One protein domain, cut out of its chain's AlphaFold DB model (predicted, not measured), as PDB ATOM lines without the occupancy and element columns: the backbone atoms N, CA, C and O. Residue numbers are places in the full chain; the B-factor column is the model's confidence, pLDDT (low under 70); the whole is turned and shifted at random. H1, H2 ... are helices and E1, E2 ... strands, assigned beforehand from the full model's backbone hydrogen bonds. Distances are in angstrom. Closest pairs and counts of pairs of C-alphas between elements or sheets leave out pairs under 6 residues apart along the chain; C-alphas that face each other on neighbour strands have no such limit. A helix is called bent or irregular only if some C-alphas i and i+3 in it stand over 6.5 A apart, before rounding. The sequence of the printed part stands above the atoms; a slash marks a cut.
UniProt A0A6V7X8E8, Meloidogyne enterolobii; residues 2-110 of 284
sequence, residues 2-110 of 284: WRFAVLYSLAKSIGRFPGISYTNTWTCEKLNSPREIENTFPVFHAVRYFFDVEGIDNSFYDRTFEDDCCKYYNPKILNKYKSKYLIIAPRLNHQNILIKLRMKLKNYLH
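This is residues 2 to 110 of the 284 residues of a protein of Meloidogyne enterolobii (UniProt A0A6V7X8E8). Helix H1 sits near the middle of a rounded body in which short helices and a small sheet of two strands are spread round it and joined largely by loops. H4 and the sheet of E1 and E2 lie toward one end, the corner of H2 and H3 lies at the other, H5 packs on residues 5 to 10 of H1, H6 lies between H5 and H3, and residues 27 to 33 stick out. The printed part has 109 residues, with six named helices and two named strands in the order H1, H2, H3, E1, H4, E2, H5, H6; the sheet, E1 beside E2, is parallel. Its class is mostly helix, although under half of the residues are in named elements. It is compact, with a radius of gyration of the C-alphas of 13.9 A, and spans 38 by 33 by 24 A.

Find C-alpha 2 at (-15.969, -42.101, 40.746); from there H1, residues 2 to 13, runs 16.5 A to C-alpha 13 at (-22.152, -27.026, 43.349). Go on to H2, residues 34 to 40, 10.1 A, and H3, residues 42 to 46, 6.0 A. Strand E1 is residues 59 to 62, 10.0 A. H4, residues 75 to 80, is 10.6 A long and irregular, but only just: C-alphas 77 and 80 are 6.50 A apart. Strand E2, residues 85 to 88, is 9.7 A long. H5, residues 96 to 99, covers 5.3 A, and H6, residues 102 to 108, covers 10.1 A to C-alpha 108 at (-21.289, -41.576, 51.907).

Start at H1, which touches H5; their closest C-alphas, of Ser 9 and Ile 97, are 6.2 A apart. With residues 10 to 13 alone H1 only just touches H4, with 3 pairs of C-alphas within 8 A, the closest Leu 10 and Pro 75 at 5.8 A; they run the same way at a steep tilt of 59 degrees. H6 is close to H1 but not clearly touching, with C-alphas of Ala 5 and Leu 105 at 6.6 A. H6 only just touches H3, with 3 pairs within 8 A, the closest C-alphas being Phe 44 and Tyr 108 at 4.8 A. H2 and H3 touch only at the corner, C-alphas of Glu 38 and His 45 at 5.1 A. Look next at E1 and E2, parallel at 24 degrees: N 62 and O 87 are 2.9 A apart and N 87 and O 60 2.8 A, within hydrogen-bond range. E1, H4 and E2 form a strand-helix-strand unit, two parallel neighbour strands with a helix between, its crossover right-handed. Every O i to N i+4 pair is within range in H1, H2, H3 and H6; H4 has 0 of 2, with 2 of 3 O i to N i+3 pairs, and H5 is too short for an O i to N i+4 pair.

The C-alphas of Asn 39 and Lys 80, the two farthest apart, are 38.1 A apart. The printed part has no cut; the links H1 to H2, H3 to E1 and E1 to H4 are long. The mean pLDDT of the printed part is 74.3, and residues 21 to 36, 46 to 56, 67, 69 and 92 to 93 are under 70.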
ATOM      1  N   TRP A   2     -16.301 -43.310  41.535       79.88
ATOM      2  CA  TRP A   2     -15.969 -42.101  40.746       79.88
ATOM      3  C   TRP A   2     -17.153 -41.332  40.168       79.88
ATOM      4  O   TRP A   2     -17.341 -40.175  40.530       79.88
ATOM      5  N   ARG A   3     -17.975 -41.972  39.328       77.56
ATOM      6  CA  ARG A   3     -19.127 -41.304  38.701       77.56
ATOM      7  C   ARG A   3     -20.051 -40.660  39.728       77.56
ATOM      8  O   ARG A   3     -20.353 -39.484  39.609       77.56
ATOM      9  N   PHE A   4     -20.412 -41.390  40.786       80.06
ATOM     10  CA  PHE A   4     -21.195 -40.819  41.883       80.06
ATOM     11  C   PHE A   4     -20.512 -39.609  42.511       80.06
ATOM     12  O   PHE A   4     -21.151 -38.579  42.664       80.06
ATOM     13  N   ALA A   5     -19.232 -39.713  42.866       83.50
ATOM     14  CA  ALA A   5     -18.529 -38.623  43.529       83.50
ATOM     15  C   ALA A   5     -18.504 -37.354  42.663       83.50
ATOM     16  O   ALA A   5     -18.722 -36.256  43.176       83.50
ATOM     17  N   VAL A   6     -18.307 -37.508  41.351       82.94
ATOM     18  CA  VAL A   6     -18.352 -36.402  40.387       82.94
ATOM     19  C   VAL A   6     -19.772 -35.850  40.249       82.94
ATOM     20  O   VAL A   6     -19.956 -34.658  40.465       82.94
ATOM     21  N   LEU A   7     -20.778 -36.690  39.976       82.94
ATOM     22  CA  LEU A   7     -22.186 -36.277  39.852       82.94
ATOM     23  C   LEU A   7     -22.684 -35.561  41.104       82.94
ATOM     24  O   LEU A   7     -23.259 -34.480  41.020       82.94
ATOM     25  N   TYR A   8     -22.417 -36.144  42.273       84.06
ATOM     26  CA  TYR A   8     -22.748 -35.567  43.567       84.06
ATOM     27  C   TYR A   8     -22.124 -34.182  43.715       84.06
ATOM     28  O   TYR A   8     -22.795 -33.232  44.120       84.06
ATOM     29  N   SER A   9     -20.850 -34.051  43.347       86.31
ATOM     30  CA  SER A   9     -20.134 -32.788  43.482       86.31
ATOM     31  C   SER A   9     -20.616 -31.717  42.517       86.31
ATOM     32  O   SER A   9     -20.829 -30.577  42.935       86.31
ATOM     33  N   LEU A  10     -20.860 -32.090  41.263       86.69
ATOM     34  CA  LEU A  10     -21.444 -31.208  40.261       86.69
ATOM     35  C   LEU A  10     -22.828 -30.741  40.708       86.69
ATOM     36  O   LEU A  10     -23.029 -29.539  40.860       86.69
ATOM     37  N   ALA A  11     -23.737 -31.661  41.035       86.88
ATOM     38  CA  ALA A  11     -25.096 -31.329  41.453       86.88
ATOM     39  C   ALA A  11     -25.109 -30.376  42.658       86.88
ATOM     40  O   ALA A  11     -25.733 -29.315  42.605       86.88
ATOM     41  N   LYS A  12     -24.340 -30.683  43.713       87.88
ATOM     42  CA  LYS A  12     -24.272 -29.824  44.905       87.88
ATOM     43  C   LYS A  12     -23.699 -28.441  44.619       87.88
ATOM     44  O   LYS A  12     -24.144 -27.478  45.233       87.88
ATOM     45  N   SER A  13     -22.753 -28.320  43.693       87.94
ATOM     46  CA  SER A  13     -22.152 -27.026  43.349       87.94
ATOM     47  C   SER A  13     -23.083 -26.075  42.585       87.94
ATOM     48  O   SER A  13     -22.826 -24.872  42.566       87.94
ATOM     49  N   ILE A  14     -24.168 -26.595  42.003       90.12
ATOM     50  CA  ILE A  14     -25.176 -25.827  41.252       90.12
ATOM     51  C   ILE A  14     -26.564 -25.873  41.906       90.12
ATOM     52  O   ILE A  14     -27.565 -25.584  41.260       90.12
ATOM     53  N   GLY A  15     -26.641 -26.266  43.183       89.31
ATOM     54  CA  GLY A  15     -27.906 -26.319  43.924       89.31
ATOM     55  C   GLY A  15     -28.898 -27.366  43.405       89.31
ATOM     56  O   GLY A  15     -30.087 -27.273  43.688       89.31
ATOM     57  N   ARG A  16     -28.427 -28.365  42.649       87.69
ATOM     58  CA  ARG A  16     -29.247 -29.462  42.124       87.69
ATOM     59  C   ARG A  16     -29.119 -30.717  42.982       87.69
ATOM     60  O   ARG A  16     -28.182 -30.897  43.768       87.69
ATOM     61  N   PHE A  17     -30.084 -31.607  42.809       84.50
ATOM     62  CA  PHE A  17     -30.086 -32.917  43.435       84.50
ATOM     63  C   PHE A  17     -29.384 -33.946  42.532       84.50
ATOM     64  O   PHE A  17     -29.674 -33.977  41.336       84.50
ATOM     65  N   PRO A  18     -28.438 -34.756  43.045       81.25
ATOM     66  CA  PRO A  18     -27.773 -35.770  42.235       81.25
ATOM     67  C   PRO A  18     -28.681 -36.983  42.001       81.25
ATOM     68  O   PRO A  18     -29.299 -37.483  42.937       81.25
ATOM     69  N   GLY A  19     -28.692 -37.485  40.768       74.31
ATOM     70  CA  GLY A  19     -29.343 -38.734  40.373       74.31
ATOM     71  C   GLY A  19     -28.394 -39.601  39.546       74.31
ATOM     72  O   GLY A  19     -27.461 -39.080  38.933       74.31
ATOM     73  N   ILE A  20     -28.603 -40.917  39.549       70.12
ATOM     74  CA  ILE A  20     -27.901 -41.857  38.662       70.12
ATOM     75  C   ILE A  20     -28.959 -42.544  37.807       70.12
ATOM     76  O   ILE A  20     -29.891 -43.115  38.360       70.12
ATOM     77  N   SER A  21     -28.823 -42.498  36.483       62.22
ATOM     78  CA  SER A  21     -29.761 -43.202  35.608       62.22
ATOM     79  C   SER A  21     -29.514 -44.710  35.612       62.22
ATOM     80  O   SER A  21     -28.354 -45.139  35.595       62.22
ATOM     81  N   TYR A  22     -30.587 -45.507  35.612       54.91
ATOM     82  CA  TYR A  22     -30.535 -46.930  35.262       54.91
ATOM     83  C   TYR A  22     -30.495 -47.039  33.742       54.91
ATOM     84  O   TYR A  22     -31.520 -47.250  33.112       54.91
ATOM     85  N   THR A  23     -29.330 -46.857  33.128       49.94
ATOM     86  CA  THR A  23     -29.209 -47.107  31.688       49.94
ATOM     87  C   THR A  23     -28.174 -48.181  31.427       49.94
ATOM     88  O   THR A  23     -27.122 -48.258  32.076       49.94
ATOM     89  N   ASN A  24     -28.517 -49.055  30.481       43.38
ATOM     90  CA  ASN A  24     -27.788 -50.275  30.123       43.38
ATOM     91  C   ASN A  24     -26.362 -49.977  29.621       43.38
ATOM     92  O   ASN A  24     -25.514 -50.860  29.563       43.38
ATOM     93  N   THR A  25     -26.084 -48.713  29.298       42.38
ATOM     94  CA  THR A  25     -24.821 -48.187  28.769       42.38
ATOM     95  C   THR A  25     -23.712 -48.025  29.815       42.38
ATOM     96  O   THR A  25     -22.584 -47.682  29.460       42.38
ATOM     97  N   TRP A  26     -23.970 -48.284  31.106       48.69
ATOM     98  CA  TRP A  26     -23.029 -47.916  32.179       48.69
ATOM     99  C   TRP A  26     -22.494 -49.048  33.049       48.69
ATOM    100  O   TRP A  26     -21.835 -48.778  34.065       48.69
ATOM    101  N   THR A  27     -22.680 -50.297  32.639       39.59
ATOM    102  CA  THR A  27     -22.104 -51.453  33.316       39.59
ATOM    103  C   THR A  27     -20.796 -51.843  32.625       39.59
ATOM    104  O   THR A  27     -20.769 -52.424  31.550       39.59
ATOM    105  N   CYS A  28     -19.657 -51.603  33.275       40.75
ATOM    106  CA  CYS A  28     -18.541 -52.534  33.103       40.75
ATOM    107  C   CYS A  28     -18.976 -53.854  33.764       40.75
ATOM    108  O   CYS A  28     -18.566 -54.085  34.892       40.75
ATOM    109  N   GLU A  29     -19.931 -54.575  33.160       38.47
ATOM    110  CA  GLU A  29     -20.521 -55.905  33.454       38.47
ATOM    111  C   GLU A  29     -20.835 -56.310  34.921       38.47
ATOM    112  O   GLU A  29     -21.417 -57.360  35.171       38.47
ATOM    113  N   LYS A  30     -20.512 -55.497  35.932       41.94
ATOM    114  CA  LYS A  30     -20.472 -55.871  37.357       41.94
ATOM    115  C   LYS A  30     -20.882 -54.738  38.303       41.94
ATOM    116  O   LYS A  30     -20.510 -54.724  39.468       41.94
ATOM    117  N   LEU A  31     -21.697 -53.792  37.834       42.03
ATOM    118  CA  LEU A  31     -22.638 -53.108  38.740       42.03
ATOM    119  C   LEU A  31     -23.930 -53.926  38.934       42.03
ATOM    120  O   LEU A  31     -24.789 -53.523  39.711       42.03
ATOM    121  N   ASN A  32     -24.013 -55.101  38.296       39.91
ATOM    122  CA  ASN A  32     -25.138 -56.040  38.320       39.91
ATOM    123  C   ASN A  32     -25.332 -56.769  39.663       39.91
ATOM    124  O   ASN A  32     -26.207 -57.619  39.775       39.91
ATOM    125  N   SER A  33     -24.562 -56.427  40.699       51.53
ATOM    126  CA  SER A  33     -24.875 -56.815  42.074       51.53
ATOM    127  C   SER A  33     -25.123 -55.555  42.906       51.53
ATOM    128  O   SER A  33     -24.209 -55.075  43.580       51.53
ATOM    129  N   PRO A  34     -26.349 -54.987  42.880       56.72
ATOM    130  CA  PRO A  34     -26.766 -53.930  43.805       56.72
ATOM    131  C   PRO A  34     -26.379 -54.253  45.254       56.72
ATOM    132  O   PRO A  34     -25.924 -53.363  45.973       56.72
ATOM    133  N   ARG A  35     -26.427 -55.549  45.600       61.50
ATOM    134  CA  ARG A  35     -26.002 -56.122  46.879       61.50
ATOM    135  C   ARG A  35     -24.540 -55.843  47.217       61.50
ATOM    136  O   ARG A  35     -24.253 -55.543  48.362       61.50
ATOM    137  N   GLU A  36     -23.591 -55.899  46.277       67.56
ATOM    138  CA  GLU A  36     -22.176 -55.634  46.610       67.56
ATOM    139  C   GLU A  36     -21.991 -54.199  47.117       67.56
ATOM    140  O   GLU A  36     -21.328 -53.975  48.130       67.56
ATOM    141  N   ILE A  37     -22.594 -53.219  46.441       70.38
ATOM    142  CA  ILE A  37     -22.466 -51.814  46.839       70.38
ATOM    143  C   ILE A  37     -23.309 -51.498  48.063       70.38
ATOM    144  O   ILE A  37     -22.850 -50.729  48.901       70.38
ATOM    145  N   GLU A  38     -24.504 -52.067  48.169       71.88
ATOM    146  CA  GLU A  38     -25.331 -51.986  49.372       71.88
ATOM    147  C   GLU A  38     -24.575 -52.497  50.597       71.88
ATOM    148  O   GLU A  38     -24.418 -51.766  51.572       71.88
ATOM    149  N   ASN A  39     -24.001 -53.694  50.492       71.00
ATOM    150  CA  ASN A  39     -23.257 -54.310  51.578       71.00
ATOM    151  C   ASN A  39     -21.966 -53.523  51.872       71.00
ATOM    152  O   ASN A  39     -21.582 -53.342  53.023       71.00
ATOM    153  N   THR A  40     -21.263 -53.026  50.849       75.06
ATOM    154  CA  THR A  40     -19.986 -52.324  51.066       75.06
ATOM    155  C   THR A  40     -20.202 -50.901  51.584       75.06
ATOM    156  O   THR A  40     -19.548 -50.487  52.536       75.06
ATOM    157  N   PHE A  41     -21.119 -50.144  50.978       79.31
ATOM    158  CA  PHE A  41     -21.361 -48.720  51.230       79.31
ATOM    159  C   PHE A  41     -22.871 -48.439  51.381       79.31
ATOM    160  O   PHE A  41     -23.481 -47.822  50.501       79.31
ATOM    161  N   PRO A  42     -23.496 -48.841  52.497       74.12
ATOM    162  CA  PRO A  42     -24.952 -48.801  52.655       74.12
ATOM    163  C   PRO A  42     -25.515 -47.379  52.607       74.12
ATOM    164  O   PRO A  42     -26.573 -47.153  52.033       74.12
ATOM    165  N   VAL A  43     -24.783 -46.386  53.125       75.06
ATOM    166  CA  VAL A  43     -25.198 -44.973  53.050       75.06
ATOM    167  C   VAL A  43     -25.176 -44.482  51.606       75.06
ATOM    168  O   VAL A  43     -26.100 -43.812  51.156       75.06
ATOM    169  N   PHE A  44     -24.132 -44.824  50.853       74.50
ATOM    170  CA  PHE A  44     -24.085 -44.527  49.428       74.50
ATOM    171  C   PHE A  44     -25.243 -45.201  48.695       74.50
ATOM    172  O   PHE A  44     -25.886 -44.535  47.895       74.50
ATOM    173  N   HIS A  45     -25.534 -46.470  48.982       71.12
ATOM    174  CA  HIS A  45     -26.666 -47.174  48.392       71.12
ATOM    175  C   HIS A  45     -28.006 -46.499  48.718       71.12
ATOM    176  O   HIS A  45     -28.754 -46.188  47.801       71.12
ATOM    177  N   ALA A  46     -28.258 -46.165  49.984       66.50
ATOM    178  CA  ALA A  46     -29.499 -45.529  50.432       66.50
ATOM    179  C   ALA A  46     -29.731 -44.129  49.831       66.50
ATOM    180  O   ALA A  46     -30.865 -43.675  49.720       66.50
ATOM    181  N   VAL A  47     -28.659 -43.433  49.442       64.81
ATOM    182  CA  VAL A  47     -28.717 -42.074  48.873       64.81
ATOM    183  C   VAL A  47     -28.645 -42.111  47.339       64.81
ATOM    184  O   VAL A  47     -28.690 -41.073  46.675       64.81
ATOM    185  N   ARG A  48     -28.544 -43.303  46.735       62.97
ATOM    186  CA  ARG A  48     -28.725 -43.468  45.292       62.97
ATOM    187  C   ARG A  48     -30.205 -43.387  44.970       62.97
ATOM    188  O   ARG A  48     -30.925 -44.377  45.003       62.97
ATOM    189  N   TYR A  49     -30.625 -42.203  44.567       58.81
ATOM    190  CA  TYR A  49     -31.866 -42.053  43.835       58.81
ATOM    191  C   TYR A  49     -31.570 -42.435  42.395       58.81
ATOM    192  O   TYR A  49     -30.971 -41.667  41.630       58.81
ATOM    193  N   PHE A  50     -31.890 -43.682  42.067       58.62
ATOM    194  CA  PHE A  50     -31.984 -44.062  40.679       58.62
ATOM    195  C   PHE A  50     -33.222 -43.388  40.104       58.62
ATOM    196  O   PHE A  50     -34.337 -43.663  40.538       58.62
ATOM    197  N   PHE A  51     -33.007 -42.463  39.179       60.44
ATOM    198  CA  PHE A  51     -34.088 -41.909  38.384       60.44
ATOM    199  C   PHE A  51     -33.951 -42.530  37.012       60.44
ATOM    200  O   PHE A  51     -32.899 -42.377  36.395       60.44
ATOM    201  N   ASP A  52     -34.980 -43.222  36.547       56.19
ATOM    202  CA  ASP A  52     -35.087 -43.443  35.117       56.19
ATOM    203  C   ASP A  52     -35.295 -42.065  34.485       56.19
ATOM    204  O   ASP A  52     -36.252 -41.377  34.825       56.19
ATOM    205  N   VAL A  53     -34.318 -41.581  33.722       58.16
ATOM    206  CA  VAL A  53     -34.398 -40.279  33.034       58.16
ATOM    207  C   VAL A  53     -34.404 -40.440  31.519       58.16
ATOM    208  O   VAL A  53     -34.484 -39.435  30.814       58.16
ATOM    209  N   GLU A  54     -34.328 -41.675  31.009       55.53
ATOM    210  CA  GLU A  54     -34.532 -41.926  29.585       55.53
ATOM    211  C   GLU A  54     -36.022 -41.756  29.258       55.53
ATOM    212  O   GLU A  54     -36.896 -42.268  29.948       55.53
ATOM    213  N   GLY A  55     -36.324 -40.953  28.234       58.41
ATOM    214  CA  GLY A  55     -37.704 -40.687  27.811       58.41
ATOM    215  C   GLY A  55     -38.487 -39.681  28.666       58.41
ATOM    216  O   GLY A  55     -39.672 -39.492  28.417       58.41
ATOM    217  N   ILE A  56     -37.860 -39.006  29.640       67.75
ATOM    218  CA  ILE A  56     -38.535 -37.952  30.412       67.75
ATOM    219  C   ILE A  56     -38.490 -36.604  29.675       67.75
ATOM    220  O   ILE A  56     -37.411 -36.069  29.382       67.75
ATOM    221  N   ASP A  57     -39.672 -36.016  29.468       73.38
ATOM    222  CA  ASP A  57     -39.850 -34.648  28.978       73.38
ATOM    223  C   ASP A  57     -39.123 -33.618  29.861       73.38
ATOM    224  O   ASP A  57     -39.026 -33.756  31.084       73.38
ATOM    225  N   ASN A  58     -38.642 -32.525  29.257       79.81
ATOM    226  CA  ASN A  58     -37.906 -31.459  29.957       79.81
ATOM    227  C   ASN A  58     -36.557 -31.926  30.558       79.81
ATOM    228  O   ASN A  58     -36.156 -31.543  31.670       79.81
ATOM    229  N   SER A  59     -35.842 -32.755  29.795       83.12
ATOM    230  CA  SER A  59     -34.455 -33.154  30.033       83.12
ATOM    231  C   SER A  59     -33.496 -32.461  29.054       83.12
ATOM    232  O   SER A  59     -33.869 -32.076  27.948       83.12
ATOM    233  N   PHE A  60     -32.248 -32.252  29.476       86.38
ATOM    234  CA  PHE A  60     -31.173 -31.752  28.613       86.38
ATOM    235  C   PHE A  60     -29.916 -32.601  28.805       86.38
ATOM    236  O   PHE A  60     -29.553 -32.886  29.948       86.38
ATOM    237  N   TYR A  61     -29.239 -32.967  27.714       85.50
ATOM    238  CA  TYR A  61     -27.984 -33.724  27.737       85.50
ATOM    239  C   TYR A  61     -26.780 -32.804  27.491       85.50
ATOM    240  O   TYR A  61     -26.652 -32.222  26.414       85.50
ATOM    241  N   ASP A  62     -25.887 -32.674  28.473       85.31
ATOM    242  CA  ASP A  62     -24.670 -31.856  28.374       85.31
ATOM    243  C   ASP A  62     -23.404 -32.730  28.300       85.31
ATOM    244  O   ASP A  62     -23.170 -33.601  29.144       85.31
ATOM    245  N   ARG A  63     -22.569 -32.452  27.288       82.25
ATOM    246  CA  ARG A  63     -21.301 -33.149  27.000       82.25
ATOM    247  C   ARG A  63     -20.056 -32.423  27.505       82.25
ATOM    248  O   ARG A  63     -18.948 -32.897  27.290       82.25
ATOM    249  N   THR A  64     -20.201 -31.295  28.205       80.75
ATOM    250  CA  THR A  64     -19.071 -30.446  28.636       80.75
ATOM    251  C   THR A  64     -18.023 -31.239  29.429       80.75
ATOM    252  O   THR A  64     -16.833 -30.940  29.370       80.75
ATOM    253  N   PHE A  65     -18.460 -32.264  30.163       77.12
ATOM    254  CA  PHE A  65     -17.627 -33.100  31.033       77.12
ATOM    255  C   PHE A  65     -17.306 -34.486  30.442       77.12
ATOM    256  O   PHE A  65     -16.795 -35.344  31.167       77.12
ATOM    257  N   GLU A  66     -17.643 -34.731  29.172       75.75
ATOM    258  CA  GLU A  66     -17.508 -36.043  28.532       75.75
ATOM    259  C   GLU A  66     -16.161 -36.213  27.817       75.75
ATOM    260  O   GLU A  66     -15.589 -37.295  27.861       75.75
ATOM    261  N   ASP A  67     -15.604 -35.165  27.208       67.06
ATOM    262  CA  ASP A  67     -14.481 -35.347  26.273       67.06
ATOM    263  C   ASP A  67     -13.096 -35.268  26.930       67.06
ATOM    264  O   ASP A  67     -12.189 -36.022  26.565       67.06
ATOM    265  N   ASP A  68     -12.927 -34.429  27.956       70.44
ATOM    266  CA  ASP A  68     -11.629 -34.182  28.595       70.44
ATOM    267  C   ASP A  68     -11.644 -34.580  30.077       70.44
ATOM    268  O   ASP A  68     -12.208 -33.888  30.924       70.44
ATOM    269  N   CYS A  69     -10.976 -35.692  30.395       68.31
ATOM    270  CA  CYS A  69     -10.870 -36.257  31.747       68.31
ATOM    271  C   CYS A  69     -10.240 -35.324  32.795       68.31
ATOM    272  O   CYS A  69     -10.214 -35.586  34.002       68.31
ATOM    273  N   CYS A  70      -9.532 -34.310  32.328       71.56
ATOM    274  CA  CYS A  70      -8.450 -33.748  33.111       71.56
ATOM    275  C   CYS A  70      -8.494 -32.226  33.109       71.56
ATOM    276  O   CYS A  70      -7.832 -31.586  33.923       71.56
ATOM    277  N   LYS A  71      -9.372 -31.641  32.295       77.25
ATOM    278  CA  LYS A  71      -9.697 -30.226  32.350       77.25
ATOM    279  C   LYS A  71     -10.681 -29.931  33.473       77.25
ATOM    280  O   LYS A  71     -11.749 -30.529  33.598       77.25
ATOM    281  N   TYR A  72     -10.314 -28.968  34.312       79.06
ATOM    282  CA  TYR A  72     -11.244 -28.423  35.284       79.06
ATOM    283  C   TYR A  72     -12.225 -27.478  34.589       79.06
ATOM    284  O   TYR A  72     -11.829 -26.453  34.036       79.06
ATOM    285  N   TYR A  73     -13.512 -27.791  34.692       79.75
ATOM    286  CA  TYR A  73     -14.587 -26.861  34.379       79.75
ATOM    287  C   TYR A  73     -15.246 -26.405  35.674       79.75
ATOM    288  O   TYR A  73     -15.586 -27.220  36.535       79.75
ATOM    289  N   ASN A  74     -15.458 -25.095  35.806       86.31
ATOM    290  CA  ASN A  74     -16.281 -24.568  36.884       86.31
ATOM    291  C   ASN A  74     -17.719 -25.087  36.692       86.31
ATOM    292  O   ASN A  74     -18.345 -24.737  35.686       86.31
ATOM    293  N   PRO A  75     -18.278 -25.864  37.640       88.12
ATOM    294  CA  PRO A  75     -19.599 -26.469  37.470       88.12
ATOM    295  C   PRO A  75     -20.728 -25.466  37.220       88.12
ATOM    296  O   PRO A  75     -21.743 -25.824  36.630       88.12
ATOM    297  N   LYS A  76     -20.543 -24.195  37.609       89.94
ATOM    298  CA  LYS A  76     -21.503 -23.110  37.357       89.94
ATOM    299  C   LYS A  76     -21.837 -22.915  35.873       89.94
ATOM    300  O   LYS A  76     -22.878 -22.331  35.591       89.94
ATOM    301  N   ILE A  77     -21.031 -23.428  34.935       89.62
ATOM    302  CA  ILE A  77     -21.374 -23.449  33.501       89.62
ATOM    303  C   ILE A  77     -22.720 -24.141  33.227       89.62
ATOM    304  O   ILE A  77     -23.415 -23.794  32.276       89.62
ATOM    305  N   LEU A  78     -23.127 -25.069  34.097       90.06
ATOM    306  CA  LEU A  78     -24.392 -25.792  34.000       90.06
ATOM    307  C   LEU A  78     -25.609 -24.968  34.469       90.06
ATOM    308  O   LEU A  78     -26.742 -25.371  34.218       90.06
ATOM    309  N   ASN A  79     -25.420 -23.797  35.095       91.19
ATOM    310  CA  ASN A  79     -26.527 -22.933  35.550       91.19
ATOM    311  C   ASN A  79     -27.341 -22.325  34.398       91.19
ATOM    312  O   ASN A  79     -28.448 -21.827  34.623       91.19
ATOM    313  N   LYS A  80     -26.802 -22.368  33.171       91.75
ATOM    314  CA  LYS A  80     -27.515 -21.965  31.954       91.75
ATOM    315  C   LYS A  80     -28.732 -22.853  31.678       91.75
ATOM    316  O   LYS A  80     -29.697 -22.399  31.075       91.75
ATOM    317  N   TYR A  81     -28.719 -24.096  32.159       90.94
ATOM    318  CA  TYR A  81     -29.816 -25.032  31.957       90.94
ATOM    319  C   TYR A  81     -30.943 -24.787  32.956       90.94
ATOM    320  O   TYR A  81     -30.741 -24.844  34.172       90.94
ATOM    321  N   LYS A  82     -32.148 -24.549  32.428       89.50
ATOM    322  CA  LYS A  82     -33.401 -24.440  33.194       89.50
ATOM    323  C   LYS A  82     -34.220 -25.731  33.196       89.50
ATOM    324  O   LYS A  82     -35.215 -25.802  33.906       89.50
ATOM    325  N   SER A  83     -33.778 -26.745  32.450       88.44
ATOM    326  CA  SER A  83     -34.438 -28.046  32.389       88.44
ATOM    327  C   SER A  83     -34.564 -28.676  33.775       88.44
ATOM    328  O   SER A  83     -33.672 -28.531  34.632       88.44
ATOM    329  N   LYS A  84     -35.679 -29.384  33.992       85.94
ATOM    330  CA  LYS A  84     -35.938 -30.112  35.242       85.94
ATOM    331  C   LYS A  84     -34.847 -31.155  35.464       85.94
ATOM    332  O   LYS A  84     -34.250 -31.202  36.542       85.94
ATOM    333  N   TYR A  85     -34.511 -31.896  34.410       85.31
ATOM    334  CA  TYR A  85     -33.442 -32.887  34.421       85.31
ATOM    335  C   TYR A  85     -32.251 -32.414  33.591       85.31
ATOM    336  O   TYR A  85     -32.391 -31.877  32.489       85.31
ATOM    337  N   LEU A  86     -31.061 -32.611  34.144       87.00
ATOM    338  CA  LEU A  86     -29.798 -32.379  33.462       87.00
ATOM    339  C   LEU A  86     -29.033 -33.698  33.468       87.00
ATOM    340  O   LEU A  86     -28.625 -34.175  34.527       87.00
ATOM    341  N   ILE A  87     -28.878 -34.276  32.286       84.75
ATOM    342  CA  ILE A  87     -28.170 -35.527  32.069       84.75
ATOM    343  C   ILE A  87     -26.747 -35.166  31.669       84.75
ATOM    344  O   ILE A  87     -26.513 -34.395  30.741       84.75
ATOM    345  N   ILE A  88     -25.796 -35.710  32.413       80.94
ATOM    346  CA  ILE A  88     -24.373 -35.521  32.181       80.94
ATOM    347  C   ILE A  88     -23.708 -36.889  32.171       80.94
ATOM    348  O   ILE A  88     -24.016 -37.742  33.007       80.94
ATOM    349  N   ALA A  89     -22.769 -37.075  31.252       76.19
ATOM    350  CA  ALA A  89     -21.876 -38.223  31.209       76.19
ATOM    351  C   ALA A  89     -20.514 -37.814  31.787       76.19
ATOM    352  O   ALA A  89     -19.588 -37.501  31.039       76.19
ATOM    353  N   PRO A  90     -20.361 -37.748  33.122       70.00
ATOM    354  CA  PRO A  90     -19.098 -37.327  33.694       70.00
ATOM    355  C   PRO A  90     -18.026 -38.374  33.413       70.00
ATOM    356  O   PRO A  90     -18.145 -39.537  33.826       70.00
ATOM    357  N   ARG A  91     -16.928 -37.941  32.797       71.25
ATOM    358  CA  ARG A  91     -15.680 -38.688  32.882       71.25
ATOM    359  C   ARG A  91     -15.056 -38.557  34.266       71.25
ATOM    360  O   ARG A  91     -15.525 -37.856  35.169       71.25
ATOM    361  N   LEU A  92     -13.990 -39.330  34.442       67.31
ATOM    362  CA  LEU A  92     -13.005 -39.079  35.486       67.31
ATOM    363  C   LEU A  92     -12.605 -37.629  35.330       67.31
ATOM    364  O   LEU A  92     -12.183 -37.279  34.246       67.31
ATOM    365  N   ASN A  93     -12.821 -36.816  36.353       65.56
ATOM    366  CA  ASN A  93     -12.603 -35.384  36.265       65.56
ATOM    367  C   ASN A  93     -11.465 -34.966  37.191       65.56
ATOM    368  O   ASN A  93     -11.012 -35.714  38.064       65.56
ATOM    369  N   HIS A  94     -11.030 -33.727  37.011       72.12
ATOM    370  CA  HIS A  94     -10.044 -33.069  37.850       72.12
ATOM    371  C   HIS A  94     -10.403 -33.171  39.349       72.12
ATOM    372  O   HIS A  94     -11.536 -32.906  39.762       72.12
ATOM    373  N   GLN A  95      -9.402 -33.463  40.190       78.50
ATOM    374  CA  GLN A  95      -9.512 -33.580  41.659       78.50
ATOM    375  C   GLN A  95     -10.265 -32.419  42.350       78.50
ATOM    376  O   GLN A  95     -10.885 -32.600  43.401       78.50
ATOM    377  N   ASN A  96     -10.240 -31.222  41.750       78.75
ATOM    378  CA  ASN A  96     -10.785 -29.984  42.302       78.75
ATOM    379  C   ASN A  96     -12.304 -30.044  42.444       78.75
ATOM    380  O   ASN A  96     -12.871 -29.353  43.291       78.75
ATOM    381  N   ILE A  97     -12.962 -30.898  41.657       78.25
ATOM    382  CA  ILE A  97     -14.396 -31.147  41.779       78.25
ATOM    383  C   ILE A  97     -14.710 -31.837  43.116       78.25
ATOM    384  O   ILE A  97     -15.713 -31.515  43.747       78.25
ATOM    385  N   LEU A  98     -13.838 -32.730  43.595       82.38
ATOM    386  CA  LEU A  98     -14.091 -33.536  44.793       82.38
ATOM    387  C   LEU A  98     -13.646 -32.861  46.098       82.38
ATOM    388  O   LEU A  98     -14.255 -33.091  47.144       82.38
ATOM    389  N   ILE A  99     -12.605 -32.019  46.053       78.75
ATOM    390  CA  ILE A  99     -11.951 -31.445  47.247       78.75
ATOM    391  C   ILE A  99     -12.945 -30.748  48.185       78.75
ATOM    392  O   ILE A  99     -12.932 -31.005  49.389       78.75
ATOM    393  N   LYS A 100     -13.852 -29.923  47.645       80.44
ATOM    394  CA  LYS A 100     -14.813 -29.149  48.455       80.44
ATOM    395  C   LYS A 100     -15.797 -30.022  49.234       80.44
ATOM    396  O   LYS A 100     -16.340 -29.585  50.243       80.44
ATOM    397  N   LEU A 101     -16.037 -31.250  48.780       84.19
ATOM    398  CA  LEU A 101     -17.002 -32.171  49.382       84.19
ATOM    399  C   LEU A 101     -16.330 -33.407  49.969       84.19
ATOM    400  O   LEU A 101     -17.011 -34.389  50.264       84.19
ATOM    401  N   ARG A 102     -15.011 -33.360  50.189       85.75
ATOM    402  CA  ARG A 102     -14.225 -34.513  50.626       85.75
ATOM    403  C   ARG A 102     -14.795 -35.200  51.861       85.75
ATOM    404  O   ARG A 102     -14.981 -36.412  51.835       85.75
ATOM    405  N   MET A 103     -15.122 -34.438  52.906       86.75
ATOM    406  CA  MET A 103     -15.701 -34.991  54.138       86.75
ATOM    407  C   MET A 103     -17.065 -35.648  53.888       86.75
ATOM    408  O   MET A 103     -17.292 -36.773  54.317       86.75
ATOM    409  N   LYS A 104     -17.948 -34.993  53.121       87.12
ATOM    410  CA  LYS A 104     -19.265 -35.552  52.777       87.12
ATOM    411  C   LYS A 104     -19.132 -36.836  51.957       87.12
ATOM    412  O   LYS A 104     -19.779 -37.826  52.268       87.12
ATOM    413  N   LEU A 105     -18.254 -36.847  50.953       87.69
ATOM    414  CA  LEU A 105     -17.986 -38.023  50.122       87.69
ATOM    415  C   LEU A 105     -17.423 -39.190  50.941       87.69
ATOM    416  O   LEU A 105     -17.860 -40.320  50.740       87.69
ATOM    417  N   LYS A 106     -16.513 -38.927  51.890       88.44
ATOM    418  CA  LYS A 106     -16.030 -39.948  52.835       88.44
ATOM    419  C   LYS A 106     -17.164 -40.535  53.681       88.44
ATOM    420  O   LYS A 106     -17.176 -41.740  53.897       88.44
ATOM    421  N   ASN A 107     -18.124 -39.713  54.107       86.00
ATOM    422  CA  ASN A 107     -19.272 -40.183  54.885       86.00
ATOM    423  C   ASN A 107     -20.231 -41.051  54.056       86.00
ATOM    424  O   ASN A 107     -20.706 -42.064  54.556       86.00
ATOM    425  N   TYR A 108     -20.486 -40.709  52.787       85.06
ATOM    426  CA  TYR A 108     -21.289 -41.576  51.907       85.06
ATOM    427  C   TYR A 108     -20.591 -42.905  51.621       85.06
ATOM    428  O   TYR A 108     -21.232 -43.950  51.595       85.06
ATOM    429  N   LEU A 109     -19.272 -42.871  51.430       85.62
ATOM    430  CA  LEU A 109     -18.439 -44.044  51.158       85.62
ATOM    431  C   LEU A 109     -17.930 -44.699  52.451       85.62
ATOM    432  O   LEU A 109     -16.831 -45.253  52.490       85.62
ATOM    433  N   HIS A 110     -18.722 -44.625  53.521       84.88
ATOM    434  CA  HIS A 110     -18.422 -45.313  54.764       84.88
ATOM    435  C   HIS A 110     -18.751 -46.803  54.644       84.88
ATOM    436  O   HIS A 110     -19.837 -47.171  54.194       84.88
TER     437      HIS A 110